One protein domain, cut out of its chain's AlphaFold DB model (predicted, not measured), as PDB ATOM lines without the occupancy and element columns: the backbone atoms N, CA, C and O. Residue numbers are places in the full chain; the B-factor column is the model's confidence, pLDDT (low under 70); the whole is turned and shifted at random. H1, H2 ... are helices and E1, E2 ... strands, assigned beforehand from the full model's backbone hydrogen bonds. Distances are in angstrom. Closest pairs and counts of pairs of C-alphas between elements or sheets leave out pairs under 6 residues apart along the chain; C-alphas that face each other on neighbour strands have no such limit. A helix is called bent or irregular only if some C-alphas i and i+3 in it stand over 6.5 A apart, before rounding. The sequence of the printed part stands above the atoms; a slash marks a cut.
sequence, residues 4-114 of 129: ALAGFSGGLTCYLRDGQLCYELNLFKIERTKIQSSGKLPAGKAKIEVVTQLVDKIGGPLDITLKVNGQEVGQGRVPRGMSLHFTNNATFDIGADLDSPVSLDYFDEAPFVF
ATOM      1  N   ALA A   4     253.994 211.252 261.002       94.88
ATOM      2  CA  ALA A   4     253.899 210.506 262.253       94.88
ATOM      3  C   ALA A   4     254.649 209.175 262.131       94.88
ATOM      4  O   ALA A   4     254.765 208.615 261.044       94.88
ATOM      5  N   LEU A   5     255.198 208.696 263.243       92.25
ATOM      6  CA  LEU A   5     255.847 207.396 263.358       92.25
ATOM      7  C   LEU A   5     255.322 206.700 264.613       92.25
ATOM      8  O   LEU A   5     255.441 207.255 265.712       92.25
ATOM      9  N   ALA A   6     254.826 205.474 264.438       91.06
ATOM     10  CA  ALA A   6     254.158 204.681 265.472       91.06
ATOM     11  C   ALA A   6     252.861 205.340 265.974       91.06
ATOM     12  O   ALA A   6     252.057 205.755 265.153       91.06
ATOM     13  N   GLY A   7     252.603 205.402 267.287       91.12
ATOM     14  CA  GLY A   7     251.286 205.839 267.756       91.12
ATOM     15  C   GLY A   7     251.169 206.190 269.235       91.12
ATOM     16  O   GLY A   7     252.140 206.546 269.910       91.12
ATOM     17  N   PHE A   8     249.952 206.088 269.772       91.69
ATOM     18  CA  PHE A   8     249.611 206.515 271.132       91.69
ATOM     19  C   PHE A   8     250.404 205.789 272.225       91.69
ATOM     20  O   PHE A   8     250.734 206.371 273.266       91.69
ATOM     21  N   SER A   9     250.735 204.514 271.999       89.75
ATOM     22  CA  SER A   9     251.544 203.709 272.919       89.75
ATOM     23  C   SER A   9     253.011 204.125 272.954       89.75
ATOM     24  O   SER A   9     253.724 203.646 273.822       89.75
ATOM     25  N   GLY A  10     253.458 204.984 272.038       91.12
ATOM     26  CA  GLY A  10     254.821 205.482 271.910       91.12
ATOM     27  C   GLY A  10     255.097 205.838 270.453       91.12
ATOM     28  O   GLY A  10     254.849 205.021 269.572       91.12
ATOM     29  N   GLY A  11     255.604 207.042 270.196       92.56
ATOM     30  CA  GLY A  11     255.824 207.518 268.832       92.56
ATOM     31  C   GLY A  11     256.357 208.940 268.771       92.56
ATOM     32  O   GLY A  11     256.646 209.559 269.798       92.56
ATOM     33  N   LEU A  12     256.475 209.462 267.556       94.19
ATOM     34  CA  LEU A  12     256.777 210.870 267.320       94.19
ATOM     35  C   LEU A  12     255.934 211.417 266.172       94.19
ATOM     36  O   LEU A  12     255.532 210.681 265.275       94.19
ATOM     37  N   THR A  13     255.654 212.712 266.208       96.75
ATOM     38  CA  THR A  13     254.808 213.376 265.216       96.75
ATOM     39  C   THR A  13     255.270 214.806 264.996       96.75
ATOM     40  O   THR A  13     255.776 215.461 265.910       96.75
ATOM     41  N   CYS A  14     255.084 215.291 263.775       98.12
ATOM     42  CA  CYS A  14     255.133 216.700 263.437       98.12
ATOM     43  C   CYS A  14     253.811 217.089 262.777       98.12
ATOM     44  O   CYS A  14     253.328 216.426 261.855       98.12
ATOM     45  N   TYR A  15     253.200 218.169 263.243       97.88
ATOM     46  CA  TYR A  15     251.873 218.587 262.817       97.88
ATOM     47  C   TYR A  15     251.698 220.101 262.932       97.88
ATOM     48  O   TYR A  15     252.550 220.807 263.466       97.88
ATOM     49  N   LEU A  16     250.594 220.609 262.383       97.12
ATOM     50  CA  LEU A  16     250.202 222.008 262.510       97.12
ATOM     51  C   LEU A  16     248.975 222.106 263.413       97.12
ATOM     52  O   LEU A  16     248.006 221.374 263.205       97.12
ATOM     53  N   ARG A  17     249.009 223.025 264.378       95.62
ATOM     54  CA  ARG A  17     247.878 223.357 265.253       95.62
ATOM     55  C   ARG A  17     247.829 224.865 265.444       95.62
ATOM     56  O   ARG A  17     248.850 225.483 265.728       95.62
ATOM     57  N   ASP A  18     246.671 225.470 265.197       94.75
ATOM     58  CA  ASP A  18     246.453 226.921 265.331       94.75
ATOM     59  C   ASP A  18     247.477 227.796 264.580       94.75
ATOM     60  O   ASP A  18     247.833 228.904 264.993       94.75
ATOM     61  N   GLY A  19     247.959 227.288 263.442       95.81
ATOM     62  CA  GLY A  19     248.969 227.934 262.603       95.81
ATOM     63  C   GLY A  19     250.411 227.773 263.091       95.81
ATOM     64  O   GLY A  19     251.306 228.311 262.450       95.81
ATOM     65  N   GLN A  20     250.658 227.050 264.183       97.94
ATOM     66  CA  GLN A  20     251.992 226.757 264.708       97.94
ATOM     67  C   GLN A  20     252.462 225.371 264.276       97.94
ATOM     68  O   GLN A  20     251.657 224.450 264.144       97.94
ATOM     69  N   LEU A  21     253.771 225.230 264.076       98.38
ATOM     70  CA  LEU A  21     254.428 223.953 263.831       98.38
ATOM     71  C   LEU A  21     254.719 223.294 265.169       98.38
ATOM     72  O   LEU A  21     255.382 223.883 266.018       98.38
ATOM     73  N   CYS A  22     254.223 222.080 265.349       98.56
ATOM     74  CA  CYS A  22     254.334 221.326 266.584       98.56
ATOM     75  C   CYS A  22     255.063 220.017 266.311       98.56
ATOM     76  O   CYS A  22     254.755 219.313 265.353       98.56
ATOM     77  N   TYR A  23     256.006 219.685 267.179       98.56
ATOM     78  CA  TYR A  23     256.649 218.388 267.254       98.56
ATOM     79  C   TYR A  23     256.368 217.787 268.624       98.56
ATOM     80  O   TYR A  23     256.473 218.476 269.640       98.56
ATOM     81  N   GLU A  24     256.053 216.500 268.659       98.06
ATOM     82  CA  GLU A  24     255.955 215.758 269.905       98.06
ATOM     83  C   GLU A  24     256.688 214.431 269.796       98.06
ATOM     84  O   GLU A  24     256.490 213.682 268.840       98.06
ATOM     85  N   LEU A  25     257.490 214.126 270.815       96.50
ATOM     86  CA  LEU A  25     257.945 212.772 271.091       96.50
ATOM     87  C   LEU A  25     257.204 212.251 272.319       96.50
ATOM     88  O   LEU A  25     257.299 212.825 273.402       96.50
ATOM     89  N   ASN A  26     256.484 211.150 272.134       94.94
ATOM     90  CA  ASN A  26     255.792 210.396 273.168       94.94
ATOM     91  C   ASN A  26     256.622 209.149 273.509       94.94
ATOM     92  O   ASN A  26     256.572 208.140 272.801       94.94
ATOM     93  N   LEU A  27     257.382 209.205 274.602       94.06
ATOM     94  CA  LEU A  27     258.164 208.082 275.108       94.06
ATOM     95  C   LEU A  27     257.268 207.172 275.952       94.06
ATOM     96  O   LEU A  27     257.251 207.232 277.181       94.06
ATOM     97  N   PHE A  28     256.496 206.333 275.270       91.50
ATOM     98  CA  PHE A  28     255.651 205.299 275.873       91.50
ATOM     99  C   PHE A  28     254.678 205.796 276.948       91.50
ATOM    100  O   PHE A  28     254.393 205.091 277.916       91.50
ATOM    101  N   LYS A  29     254.179 207.031 276.799       91.69
ATOM    102  CA  LYS A  29     253.329 207.738 277.770       91.69
ATOM    103  C   LYS A  29     253.996 208.020 279.125       91.69
ATOM    104  O   LYS A  29     253.341 208.584 279.995       91.69
ATOM    105  N   ILE A  30     255.267 207.657 279.298       92.81
ATOM    106  CA  ILE A  30     256.065 207.952 280.494       92.81
ATOM    107  C   ILE A  30     256.510 209.413 280.452       92.81
ATOM    108  O   ILE A  30     256.425 210.119 281.451       92.81
ATOM    109  N   GLU A  31     256.962 209.866 279.283       94.75
ATOM    110  CA  GLU A  31     257.423 211.233 279.062       94.75
ATOM    111  C   GLU A  31     256.952 211.725 277.693       94.75
ATOM    112  O   GLU A  31     256.996 210.993 276.704       94.75
ATOM    113  N   ARG A  32     256.479 212.972 277.639       96.56
ATOM    114  CA  ARG A  32     256.092 213.647 276.399       96.56
ATOM    115  C   ARG A  32     256.885 214.935 276.283       96.56
ATOM    116  O   ARG A  32     256.768 215.810 277.136       96.56
ATOM    117  N   THR A  33     257.677 215.063 275.228       98.19
ATOM    118  CA  THR A  33     258.377 216.311 274.911       98.19
ATOM    119  C   THR A  33     257.668 216.984 273.751       98.19
ATOM    120  O   THR A  33     257.648 216.434 272.651       98.19
ATOM    121  N   LYS A  34     257.121 218.180 273.989       98.25
ATOM    122  CA  LYS A  34     256.500 219.021 272.962       98.25
ATOM    123  C   LYS A  34     257.384 220.215 272.645       98.25
ATOM    124  O   LYS A  34     257.896 220.869 273.549       98.25
ATOM    125  N   ILE A  35     257.543 220.494 271.360       98.62
ATOM    126  CA  ILE A  35     258.311 221.625 270.843       98.62
ATOM    127  C   ILE A  35     257.429 222.321 269.823       98.62
ATOM    128  O   ILE A  35     256.881 221.677 268.929       98.62
ATOM    129  N   GLN A  36     257.274 223.629 269.964       98.44
ATOM    130  CA  GLN A  36     256.432 224.431 269.089       98.44
ATOM    131  C   GLN A  36     257.252 225.551 268.465       98.44
ATOM    132  O   GLN A  36     258.245 226.006 269.040       98.44
ATOM    133  N   SER A  37     256.849 225.988 267.277       98.31
ATOM    134  CA  SER A  37     257.359 227.230 266.720       98.31
ATOM    135  C   SER A  37     257.004 228.406 267.634       98.31
ATOM    136  O   SER A  37     255.912 228.454 268.188       98.31
ATOM    137  N   SER A  38     257.893 229.390 267.753       96.12
ATOM    138  CA  SER A  38     257.714 230.600 268.568       96.12
ATOM    139  C   SER A  38     256.554 231.494 268.112       96.12
ATOM    140  O   SER A  38     256.147 232.406 268.830       96.12
ATOM    141  N   GLY A  39     256.007 231.237 266.925       95.25
ATOM    142  CA  GLY A  39     254.841 231.917 266.392       95.25
ATOM    143  C   GLY A  39     254.177 231.132 265.269       95.25
ATOM    144  O   GLY A  39     254.546 229.996 264.955       95.25
ATOM    145  N   LYS A  40     253.174 231.765 264.657       97.31
ATOM    146  CA  LYS A  40     252.448 231.208 263.514       97.31
ATOM    147  C   LYS A  40     253.313 231.212 262.259       97.31
ATOM    148  O   LYS A  40     254.110 232.121 262.035       97.31
ATOM    149  N   LEU A  41     253.110 230.208 261.421       95.19
ATOM    150  CA  LEU A  41     253.793 230.077 260.147       95.19
ATOM    151  C   LEU A  41     253.184 231.029 259.111       95.19
ATOM    152  O   LEU A  41     251.982 231.311 259.161       95.19
ATOM    153  N   PRO A  42     253.984 231.499 258.138       91.94
ATOM    154  CA  PRO A  42     253.448 232.228 257.000       91.94
ATOM    155  C   PRO A  42     252.478 231.338 256.216       91.94
ATOM    156  O   PRO A  42     252.714 230.143 256.026       91.94
ATOM    157  N   ALA A  43     251.391 231.936 255.734       92.38
ATOM    158  CA  ALA A  43     250.450 231.242 254.869       92.38
ATOM    159  C   ALA A  43     251.090 230.893 253.514       92.38
ATOM    160  O   ALA A  43     251.938 231.621 252.995       92.38
ATOM    161  N   GLY A  44     250.630 229.797 252.909       94.69
ATOM    162  CA  GLY A  44     251.053 229.369 251.579       94.69
ATOM    163  C   GLY A  44     252.188 228.345 251.593       94.69
ATOM    164  O   GLY A  44     252.295 227.511 252.491       94.69
ATOM    165  N   LYS A  45     252.998 228.349 250.530       96.56
ATOM    166  CA  LYS A  45     254.056 227.352 250.333       96.56
ATOM    167  C   LYS A  45     255.200 227.599 251.316       96.56
ATOM    168  O   LYS A  45     255.829 228.651 251.280       96.56
ATOM    169  N   ALA A  46     255.514 226.590 252.119       96.62
ATOM    170  CA  ALA A  46     256.631 226.612 253.050       96.62
ATOM    171  C   ALA A  46     257.460 225.330 252.933       96.62
ATOM    172  O   ALA A  46     256.924 224.244 252.703       96.62
ATOM    173  N   LYS A  47     258.776 225.458 253.102       97.50
ATOM    174  CA  LYS A  47     259.671 224.322 253.326       97.50
ATOM    175  C   LYS A  47     259.785 224.106 254.830       97.50
ATOM    176  O   LYS A  47     260.272 224.991 255.526       97.50
ATOM    177  N   ILE A  48     259.345 222.950 255.311       97.75
ATOM    178  CA  ILE A  48     259.454 222.561 256.719       97.75
ATOM    179  C   ILE A  48     260.603 221.571 256.854       97.75
ATOM    180  O   ILE A  48     260.716 220.639 256.057       97.75
ATOM    181  N   GLU A  49     261.455 221.773 257.852       97.75
ATOM    182  CA  GLU A  49     262.562 220.874 258.165       97.75
ATOM    183  C   GLU A  49     262.537 220.572 259.663       97.75
ATOM    184  O   GLU A  49     262.516 221.487 260.485       97.75
ATOM    185  N   VAL A  50     262.546 219.287 260.015       97.88
ATOM    186  CA  VAL A  50     262.750 218.830 261.392       97.88
ATOM    187  C   VAL A  50     264.120 218.177 261.446       97.88
ATOM    188  O   VAL A  50     264.358 217.160 260.798       97.88
ATOM    189  N   VAL A  51     265.039 218.782 262.191       97.12
ATOM    190  CA  VAL A  51     266.385 218.248 262.397       97.12
ATOM    191  C   VAL A  51     266.403 217.548 263.742       97.12
ATOM    192  O   VAL A  51     266.127 218.173 264.758       97.12
ATOM    193  N   THR A  52     266.723 216.257 263.741       95.06
ATOM    194  CA  THR A  52     266.925 215.465 264.958       95.06
ATOM    195  C   THR A  52     268.402 215.125 265.079       95.06
ATOM    196  O   THR A  52     268.969 214.506 264.177       95.06
ATOM    197  N   GLN A  53     269.030 215.520 266.182       95.12
ATOM    198  CA  GLN A  53     270.430 215.241 266.471       95.12
ATOM    199  C   GLN A  53     270.535 214.405 267.745       95.12
ATOM    200  O   GLN A  53     270.128 214.832 268.821       95.12
ATOM    201  N   LEU A  54     271.080 213.197 267.610       92.38
ATOM    202  CA  LEU A  54     271.399 212.348 268.751       92.38
ATOM    203  C   LEU A  54     272.588 212.952 269.506       92.38
ATOM    204  O   LEU A  54     273.637 213.179 268.905       92.38
ATOM    205  N   VAL A  55     272.403 213.233 270.796       94.75
ATOM    206  CA  VAL A  55     273.412 213.912 271.628       94.75
ATOM    207  C   VAL A  55     274.395 212.920 272.253       94.75
ATOM    208  O   VAL A  55     275.563 213.242 272.435       94.75
ATOM    209  N   ASP A  56     273.926 211.713 272.573       91.44
ATOM    210  CA  ASP A  56     274.716 210.656 273.218       91.44
ATOM    211  C   ASP A  56     274.460 209.300 272.519       91.44
ATOM    212  O   ASP A  56     274.459 209.208 271.291       91.44
ATOM    213  N   LYS A  57     274.234 208.219 273.267       90.56
ATOM    214  CA  LYS A  57     273.901 206.893 272.746       90.56
ATOM    215  C   LYS A  57     272.430 206.769 272.362       90.56
ATOM    216  O   LYS A  57     271.581 207.525 272.826       90.56
ATOM    217  N   ILE A  58     272.113 205.749 271.566       89.06
ATOM    218  CA  ILE A  58     270.734 205.373 271.219       89.06
ATOM    219  C   ILE A  58     269.882 205.253 272.495       89.06
ATOM    220  O   ILE A  58     270.298 204.637 273.474       89.06
ATOM    221  N   GLY A  59     268.691 205.857 272.477       90.00
ATOM    222  CA  GLY A  59     267.812 205.971 273.650       90.00
ATOM    223  C   GLY A  59     268.172 207.111 274.618       90.00
ATOM    224  O   GLY A  59     267.442 207.352 275.579       90.00
ATOM    225  N   GLY A  60     269.280 207.813 274.380       93.62
ATOM    226  CA  GLY A  60     269.690 209.024 275.088       93.62
ATOM    227  C   GLY A  60     269.032 210.298 274.538       93.62
ATOM    228  O   GLY A  60     268.094 210.210 273.741       93.62
ATOM    229  N   PRO A  61     269.500 211.482 274.966       96.69
ATOM    230  CA  PRO A  61     268.885 212.752 274.600       96.69
ATOM    231  C   PRO A  61     268.944 213.051 273.098       96.69
ATOM    232  O   PRO A  61     269.913 212.703 272.413       96.69
ATOM    233  N   LEU A  62     267.918 213.747 272.604       95.88
ATOM    234  CA  LEU A  62     267.829 214.239 271.229       95.88
ATOM    235  C   LEU A  62     267.645 215.755 271.233       95.88
ATOM    236  O   LEU A  62     266.751 216.264 271.909       95.88
ATOM    237  N   ASP A  63     268.429 216.460 270.428       97.69
ATOM    238  CA  ASP A  63     268.175 217.861 270.104       97.69
ATOM    239  C   ASP A  63     267.310 217.939 268.853       97.69
ATOM    240  O   ASP A  63     267.661 217.393 267.803       97.69
ATOM    241  N   ILE A  64     266.168 218.609 268.977       98.06
ATOM    242  CA  ILE A  64     265.212 218.795 267.893       98.06
ATOM    243  C   ILE A  64     265.185 220.272 267.521       98.06
ATOM    244  O   ILE A  64     264.936 221.129 268.371       98.06
ATOM    245  N   THR A  65     265.389 220.559 266.239       98.44
ATOM    246  CA  THR A  65     265.267 221.904 265.671       98.44
ATOM    247  C   THR A  65     264.197 221.905 264.590       98.44
ATOM    248  O   THR A  65     264.265 221.133 263.631       98.44
ATOM    249  N   LEU A  66     263.230 222.806 264.722       98.62
ATOM    250  CA  LEU A  66     262.182 223.064 263.746       98.62
ATOM    251  C   LEU A  66     262.585 224.260 262.890       98.62
ATOM    252  O   LEU A  66     262.885 225.333 263.419       98.62
ATOM    253  N   LYS A  67     262.563 224.094 261.568       98.31
ATOM    254  CA  LYS A  67     262.838 225.177 260.624       98.31
ATOM    255  C   LYS A  67     261.723 225.348 259.612       98.31
ATOM    256  O   LYS A  67     261.135 224.374 259.138       98.31
ATOM    257  N   VAL A  68     261.489 226.600 259.239       98.06
ATOM    258  CA  VAL A  68     260.561 227.000 258.183       98.06
ATOM    259  C   VAL A  68     261.311 227.915 257.226       98.06
ATOM    260  O   VAL A  68     261.868 228.929 257.634       98.06
ATOM    261  N   ASN A  69     261.365 227.544 255.947       96.94
ATOM    262  CA  ASN A  69     262.108 228.266 254.908       96.94
ATOM    263  C   ASN A  69     263.579 228.535 255.296       96.94
ATOM    264  O   ASN A  69     264.124 229.600 255.018       96.94
ATOM    265  N   GLY A  70     264.217 227.567 255.961       96.69
ATOM    266  CA  GLY A  70     265.605 227.655 256.429       96.69
ATOM    267  C   GLY A  70     265.810 228.422 257.741       96.69
ATOM    268  O   GLY A  70     266.892 228.321 258.318       96.69
ATOM    269  N   GLN A  71     264.799 229.131 258.250       97.69
ATOM    270  CA  GLN A  71     264.866 229.837 259.530       97.69
ATOM    271  C   GLN A  71     264.457 228.919 260.675       97.69
ATOM    272  O   GLN A  71     263.458 228.212 260.573       97.69
ATOM    273  N   GLU A  72     265.217 228.938 261.767       98.38
ATOM    274  CA  GLU A  72     264.831 228.256 262.997       98.38
ATOM    275  C   GLU A  72     263.623 228.949 263.623       98.38
ATOM    276  O   GLU A  72     263.635 230.156 263.853       98.38
ATOM    277  N   VAL A  73     262.574 228.172 263.875       98.38
ATOM    278  CA  VAL A  73     261.335 228.665 264.483       98.38
ATOM    279  C   VAL A  73     261.080 228.053 265.851       98.38
ATOM    280  O   VAL A  73     260.268 228.584 266.593       98.38
ATOM    281  N   GLY A  74     261.757 226.964 266.207       98.31
ATOM    282  CA  GLY A  74     261.640 226.340 267.519       98.31
ATOM    283  C   GLY A  74     262.743 225.317 267.742       98.31
ATOM    284  O   GLY A  74     263.202 224.671 266.798       98.31
ATOM    285  N   GLN A  75     263.152 225.157 268.993       98.38
ATOM    286  CA  GLN A  75     264.158 224.187 269.400       98.38
ATOM    287  C   GLN A  75     263.794 223.618 270.769       98.38
ATOM    288  O   GLN A  75     263.223 224.308 271.613       98.38
ATOM    289  N   GLY A  76     264.142 222.358 271.000       98.19
ATOM    290  CA  GLY A  76     264.037 221.752 272.317       98.19
ATOM    291  C   GLY A  76     264.833 220.463 272.423       98.19
ATOM    292  O   GLY A  76     265.246 219.878 271.420       98.19
ATOM    293  N   ARG A  77     265.036 220.024 273.664       98.25
ATOM    294  CA  ARG A  77     265.706 218.766 273.979       98.25
ATOM    295  C   ARG A  77     264.686 217.740 274.440       98.25
ATOM    296  O   ARG A  77     263.986 217.964 275.423       98.25
ATOM    297  N   VAL A  78     264.654 216.601 273.760       97.56
ATOM    298  CA  VAL A  78     264.044 215.377 274.279       97.56
ATOM    299  C   VAL A  78     265.040 214.771 275.269       97.56
ATOM    300  O   VAL A  78     266.158 214.452 274.854       97.56
ATOM    301  N   PRO A  79     264.688 214.592 276.552       96.44
ATOM    302  CA  PRO A  79     265.613 214.038 277.539       96.44
ATOM    303  C   PRO A  79     266.026 212.604 277.207       96.44
ATOM    304  O   PRO A  79     267.173 212.216 277.434       96.44
ATOM    305  N   ARG A  80     265.094 211.811 276.666       94.19
ATOM    306  CA  ARG A  80     265.294 210.397 276.344       94.19
ATOM    307  C   ARG A  80     264.590 210.018 275.044       94.19
ATOM    308  O   ARG A  80     263.371 210.097 274.931       94.19
ATOM    309  N   GLY A  81     265.368 209.589 274.059       90.69
ATOM    310  CA  GLY A  81     264.853 209.038 272.814       90.69
ATOM    311  C   GLY A  81     264.301 207.623 272.984       90.69
ATOM    312  O   GLY A  81     264.560 206.925 273.966       90.69
ATOM    313  N   MET A  82     263.565 207.165 271.976       86.44
ATOM    314  CA  MET A  82     263.115 205.781 271.910       86.44
ATOM    315  C   MET A  82     264.280 204.870 271.496       86.44
ATOM    316  O   MET A  82     264.952 205.132 270.496       86.44
ATOM    317  N   SER A  83     264.532 203.786 272.235       76.69
ATOM    318  CA  SER A  83     265.399 202.713 271.735       76.69
ATOM    319  C   SER A  83     264.626 201.913 270.689       76.69
ATOM    320  O   SER A  83     263.566 201.374 271.004       76.69
ATOM    321  N   LEU A  84     265.159 201.817 269.470       60.50
ATOM    322  CA  LEU A  84     264.495 201.275 268.270       60.50
ATOM    323  C   LEU A  84     264.006 199.808 268.351       60.50
ATOM    324  O   LEU A  84     263.469 199.289 267.380       60.50
ATOM    325  N   HIS A  85     264.176 199.117 269.477       58.34
ATOM    326  CA  HIS A  85     263.882 197.690 269.615       58.34
ATOM    327  C   HIS A  85     262.396 197.340 269.837       58.34
ATOM    328  O   HIS A  85     262.101 196.162 270.008       58.34
ATOM    329  N   PHE A  86     261.459 198.300 269.860       52.56
ATOM    330  CA  PHE A  86     260.094 198.036 270.355       52.56
ATOM    331  C   PHE A  86     258.943 198.150 269.336       52.56
ATOM    332  O   PHE A  86     257.816 197.805 269.673       52.56
ATOM    333  N   THR A  87     259.164 198.587 268.089       54.66
ATOM    334  CA  THR A  87     258.045 198.874 267.161       54.66
ATOM    335  C   THR A  87     258.219 198.236 265.778       54.66
ATOM    336  O   THR A  87     258.249 198.930 264.767       54.66
ATOM    337  N   ASN A  88     258.315 196.903 265.715       52.59
ATOM    338  CA  ASN A  88     258.471 196.152 264.453       52.59
ATOM    339  C   ASN A  88     257.272 196.283 263.478       52.59
ATOM    340  O   ASN A  88     257.392 195.919 262.315       52.59
ATOM    341  N   ASN A  89     256.130 196.822 263.929       62.44
ATOM    342  CA  ASN A  89     254.923 196.984 263.104       62.44
ATOM    343  C   ASN A  89     254.530 198.450 262.853       62.44
ATOM    344  O   ASN A  89     253.501 198.689 262.233       62.44
ATOM    345  N   ALA A  90     255.292 199.425 263.357       70.69
ATOM    346  CA  ALA A  90     254.929 200.832 263.209       70.69
ATOM    347  C   ALA A  90     255.243 201.346 261.800       70.69
ATOM    348  O   ALA A  90     256.361 201.166 261.308       70.69
ATOM    349  N   THR A  91     254.281 202.025 261.179       83.88
ATOM    350  CA  THR A  91     254.485 202.725 259.911       83.88
ATOM    351  C   THR A  91     255.015 204.136 260.140       83.88
ATOM    352  O   THR A  91     255.054 204.663 261.256       83.88
ATOM    353  N   PHE A  92     255.475 204.735 259.046       89.81
ATOM    354  CA  PHE A  92     255.775 206.150 258.967       89.81
ATOM    355  C   PHE A  92     254.763 206.785 258.015       89.81
ATOM    356  O   PHE A  92     254.820 206.557 256.802       89.81
ATOM    357  N   ASP A  93     253.851 207.577 258.562       92.75
ATOM    358  CA  ASP A  93     252.752 208.176 257.819       92.75
ATOM    359  C   ASP A  93     253.082 209.612 257.403       92.75
ATOM    360  O   ASP A  93     253.741 210.364 258.125       92.75
ATOM    361  N   ILE A  94     252.572 210.020 256.240       95.62
ATOM    362  CA  ILE A  94     252.635 211.393 255.730       95.62
ATOM    363  C   ILE A  94     251.211 211.894 255.495       95.62
ATOM    364  O   ILE A  94     250.439 211.269 254.774       95.62
ATOM    365  N   GLY A  95     250.869 213.063 256.038       95.62
ATOM    366  CA  GLY A  95     249.619 213.764 255.715       95.62
ATOM    367  C   GLY A  95     248.369 213.338 256.493       95.62
ATOM    368  O   GLY A  95     247.488 214.170 256.681       95.62
ATOM    369  N   ALA A  96     248.283 212.114 257.008       93.12
ATOM    370  CA  ALA A  96     247.255 211.685 257.967       93.12
ATOM    371  C   ALA A  96     247.828 210.646 258.942       93.12
ATOM    372  O   ALA A  96     248.575 209.784 258.500       93.12
ATOM    373  N   ASP A  97     247.572 210.791 260.245       85.69
ATOM    374  CA  ASP A  97     247.966 209.791 261.253       85.69
ATOM    375  C   ASP A  97     246.932 208.665 261.148       85.69
ATOM    376  O   ASP A  97     245.775 208.882 261.525       85.69
ATOM    377  N   LEU A  98     247.284 207.569 260.465       84.19
ATOM    378  CA  LEU A  98     246.341 206.499 260.102       84.19
ATOM    379  C   LEU A  98     246.273 205.399 261.163       84.19
ATOM    380  O   LEU A  98     245.274 204.680 261.235       84.19
ATOM    381  N   ASP A  99     247.316 205.296 261.980       80.31
ATOM    382  CA  ASP A  99     247.356 204.472 263.180       80.31
ATOM    383  C   ASP A  99     246.682 205.196 264.370       80.31
ATOM    384  O   ASP A  99     245.854 206.101 264.229       80.31
ATOM    385  N   SER A 100     246.986 204.770 265.598       88.94
ATOM    386  CA  SER A 100     246.556 205.479 266.806       88.94
ATOM    387  C   SER A 100     247.303 206.820 266.974       88.94
ATOM    388  O   SER A 100     248.533 206.805 266.922       88.94
ATOM    389  N   PRO A 101     246.626 207.935 267.310       92.81
ATOM    390  CA  PRO A 101     247.254 209.251 267.458       92.81
ATOM    391  C   PRO A 101     248.463 209.286 268.397       92.81
ATOM    392  O   PRO A 101     248.364 208.933 269.575       92.81
ATOM    393  N   VAL A 102     249.601 209.793 267.917       94.00
ATOM    394  CA  VAL A 102     250.791 209.986 268.771       94.00
ATOM    395  C   VAL A 102     250.543 211.048 269.853       94.00
ATOM    396  O   VAL A 102     250.884 210.849 271.030       94.00
ATOM    397  N   SER A 103     249.966 212.188 269.462       95.88
ATOM    398  CA  SER A 103     249.722 213.335 270.342       95.88
ATOM    399  C   SER A 103     248.340 213.292 270.979       95.88
ATOM    400  O   SER A 103     247.362 212.889 270.356       95.88
ATOM    401  N   LEU A 104     248.256 213.809 272.205       96.00
ATOM    402  CA  LEU A 104     246.972 214.119 272.833       96.00
ATOM    403  C   LEU A 104     246.269 215.321 272.185       96.00
ATOM    404  O   LEU A 104     245.054 215.420 272.281       96.00
ATOM    405  N   ASP A 105     247.004 216.200 271.495       96.44
ATOM    406  CA  ASP A 105     246.457 217.462 270.965       96.44
ATOM    407  C   ASP A 105     245.500 217.268 269.787       96.44
ATOM    408  O   ASP A 105     244.771 218.188 269.429       96.44
ATOM    409  N   TYR A 106     245.511 216.079 269.187       94.94
ATOM    410  CA  TYR A 106     244.622 215.695 268.097       94.94
ATOM    411  C   TYR A 106     244.010 214.300 268.303       94.94
ATOM    412  O   TYR A 106     243.534 213.689 267.348       94.94
ATOM    413  N   PHE A 107     244.028 213.771 269.533       94.69
ATOM    414  CA  PHE A 107     243.607 212.393 269.812       94.69
ATOM    415  C   PHE A 107     242.160 212.117 269.378       94.69
ATOM    416  O   PHE A 107     241.898 211.134 268.690       94.69
ATOM    417  N   ASP A 108     241.242 213.026 269.709       95.19
ATOM    418  CA  ASP A 108     239.818 212.915 269.361       95.19
ATOM    419  C   ASP A 108     239.516 213.305 267.899       95.19
ATOM    420  O   ASP A 108     238.378 213.213 267.446       95.19
ATOM    421  N   GLU A 109     240.531 213.732 267.144       93.69
ATOM    422  CA  GLU A 109     240.434 214.156 265.741       93.69
ATOM    423  C   GLU A 109     240.996 213.089 264.783       93.69
ATOM    424  O   GLU A 109     241.331 213.388 263.638       93.69
ATOM    425  N   ALA A 110     241.136 211.844 265.249       92.00
ATOM    426  CA  ALA A 110     241.654 210.736 264.454       92.00
ATOM    427  C   ALA A 110     240.685 210.313 263.321       92.00
ATOM    428  O   ALA A 110     239.492 210.140 263.576       92.00
ATOM    429  N   PRO A 111     241.178 210.061 262.089       91.62
ATOM    430  CA  PRO A 111     242.542 210.325 261.629       91.62
ATOM    431  C   PRO A 111     242.788 211.833 261.465       91.62
ATOM    432  O   PRO A 111     242.010 212.536 260.820       91.62
ATOM    433  N   PHE A 112     243.912 212.332 261.992       94.00
ATOM    434  CA  PHE A 112     244.212 213.768 261.980       94.00
ATOM    435  C   PHE A 112     244.780 214.220 260.624       94.00
ATOM    436  O   PHE A 112     245.989 214.423 260.447       94.00
ATOM    437  N   VAL A 113     243.901 214.357 259.632       95.88
ATOM    438  CA  VAL A 113     244.257 214.654 258.237       95.88
ATOM    439  C   VAL A 113     244.745 216.096 258.070       95.88
ATOM    440  O   VAL A 113     244.140 217.054 258.546       95.88
ATOM    441  N   PHE A 114     245.863 216.282 257.367       96.00
ATOM    442  CA  PHE A 114     246.312 217.600 256.936       96.00
ATOM    443  C   PHE A 114     245.445 218.124 255.798       96.00
ATOM    444  O   PHE A 114     245.271 217.476 254.772       96.00
TER     445      PHE A 114
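What this domain is: This is residues 4 to 114 of the 129 residues of an uncharacterized protein of Novipirellula artificiosorum (UniProt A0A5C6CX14). Two antiparallel sheets lie partly face to face as a sandwich: a larger sheet, E4 E3 E2 E1 E8, has the smaller sheet E5 E6 E7 over one part of it, nearest at E4 and E7, while E1 and E8 reach beyond the smaller sheet. The short helix H1 only grazes the larger sheet. The printed part has 111 residues, with eight named strands followed by one named helix, and is mostly strand. It is compact, with a radius of gyration of the C-alphas of 13.6 A and spans of 38 by 32 by 19 A.

How they stand to each other: In the larger sheet, twisted, E4, residues 31 to 36, and E8, residues 92 to 94, are the edge strands; E3, residues 20 to 27, E2, residues 10 to 17, and E1, residues 4 to 7, are inner strands. E1 E2 E3 E4 form a meander, each strand the antiparallel neighbour of the one before. Within hydrogen-bond range are N 33 and O 25 of E4 and E3, 2.9 A, N 22 and O 15 of E3 and E2, 2.8 A, N 5 and O 12 of E2 and E1, 2.9 A, and N 93 and O 4 of E8 and E1, 2.8 A. E2 bends by 61 degrees at residue 14. E5, residues 48 to 54, E6, residues 62 to 68, and E7, residues 71 to 78, form a second meander, with N 51 and O 65 at 2.9 A and N 66 and O 74 at 2.8 A. The parts of the sheets that face each other are 10.1 A centre to centre, their strands at 19 degrees. The closest C-alphas of E4 and E7 are those of Gln 36 and Gly 74, 5.8 A apart. E2 and E5 are only just apart, at 8.2 A. H1, residues 104 to 109, grazes the larger sheet with residues 104 to 106. H1 is irregular: C-alphas 105 and 108 are 8.2 A apart; 0 of 2 O i to N i+4 pairs and 2 of 3 O i to N i+3 pairs are within hydrogen-bond range.

Where its parts are: E1 begins at C-alpha 4, (253.899, 210.506, 262.253). From first to last C-alpha, E3 measures 22.2 A, E7 20.7 A, E2 20.3 A, E5 19.8 A, E6 19.6 A and E4 16.6 A. H1 ends at C-alpha 109, (240.434, 214.156, 265.741).

The domain as a whole: The two C-alphas farthest apart, those of Ala 43 and His 85, are 39.0 A apart. The printed part has no cut. The links E4 to E5 and E7 to E8 are long, and at them the chain changes sheets. Mean pLDDT of the printed part is 92.3; residues 84 to 89 are under 70.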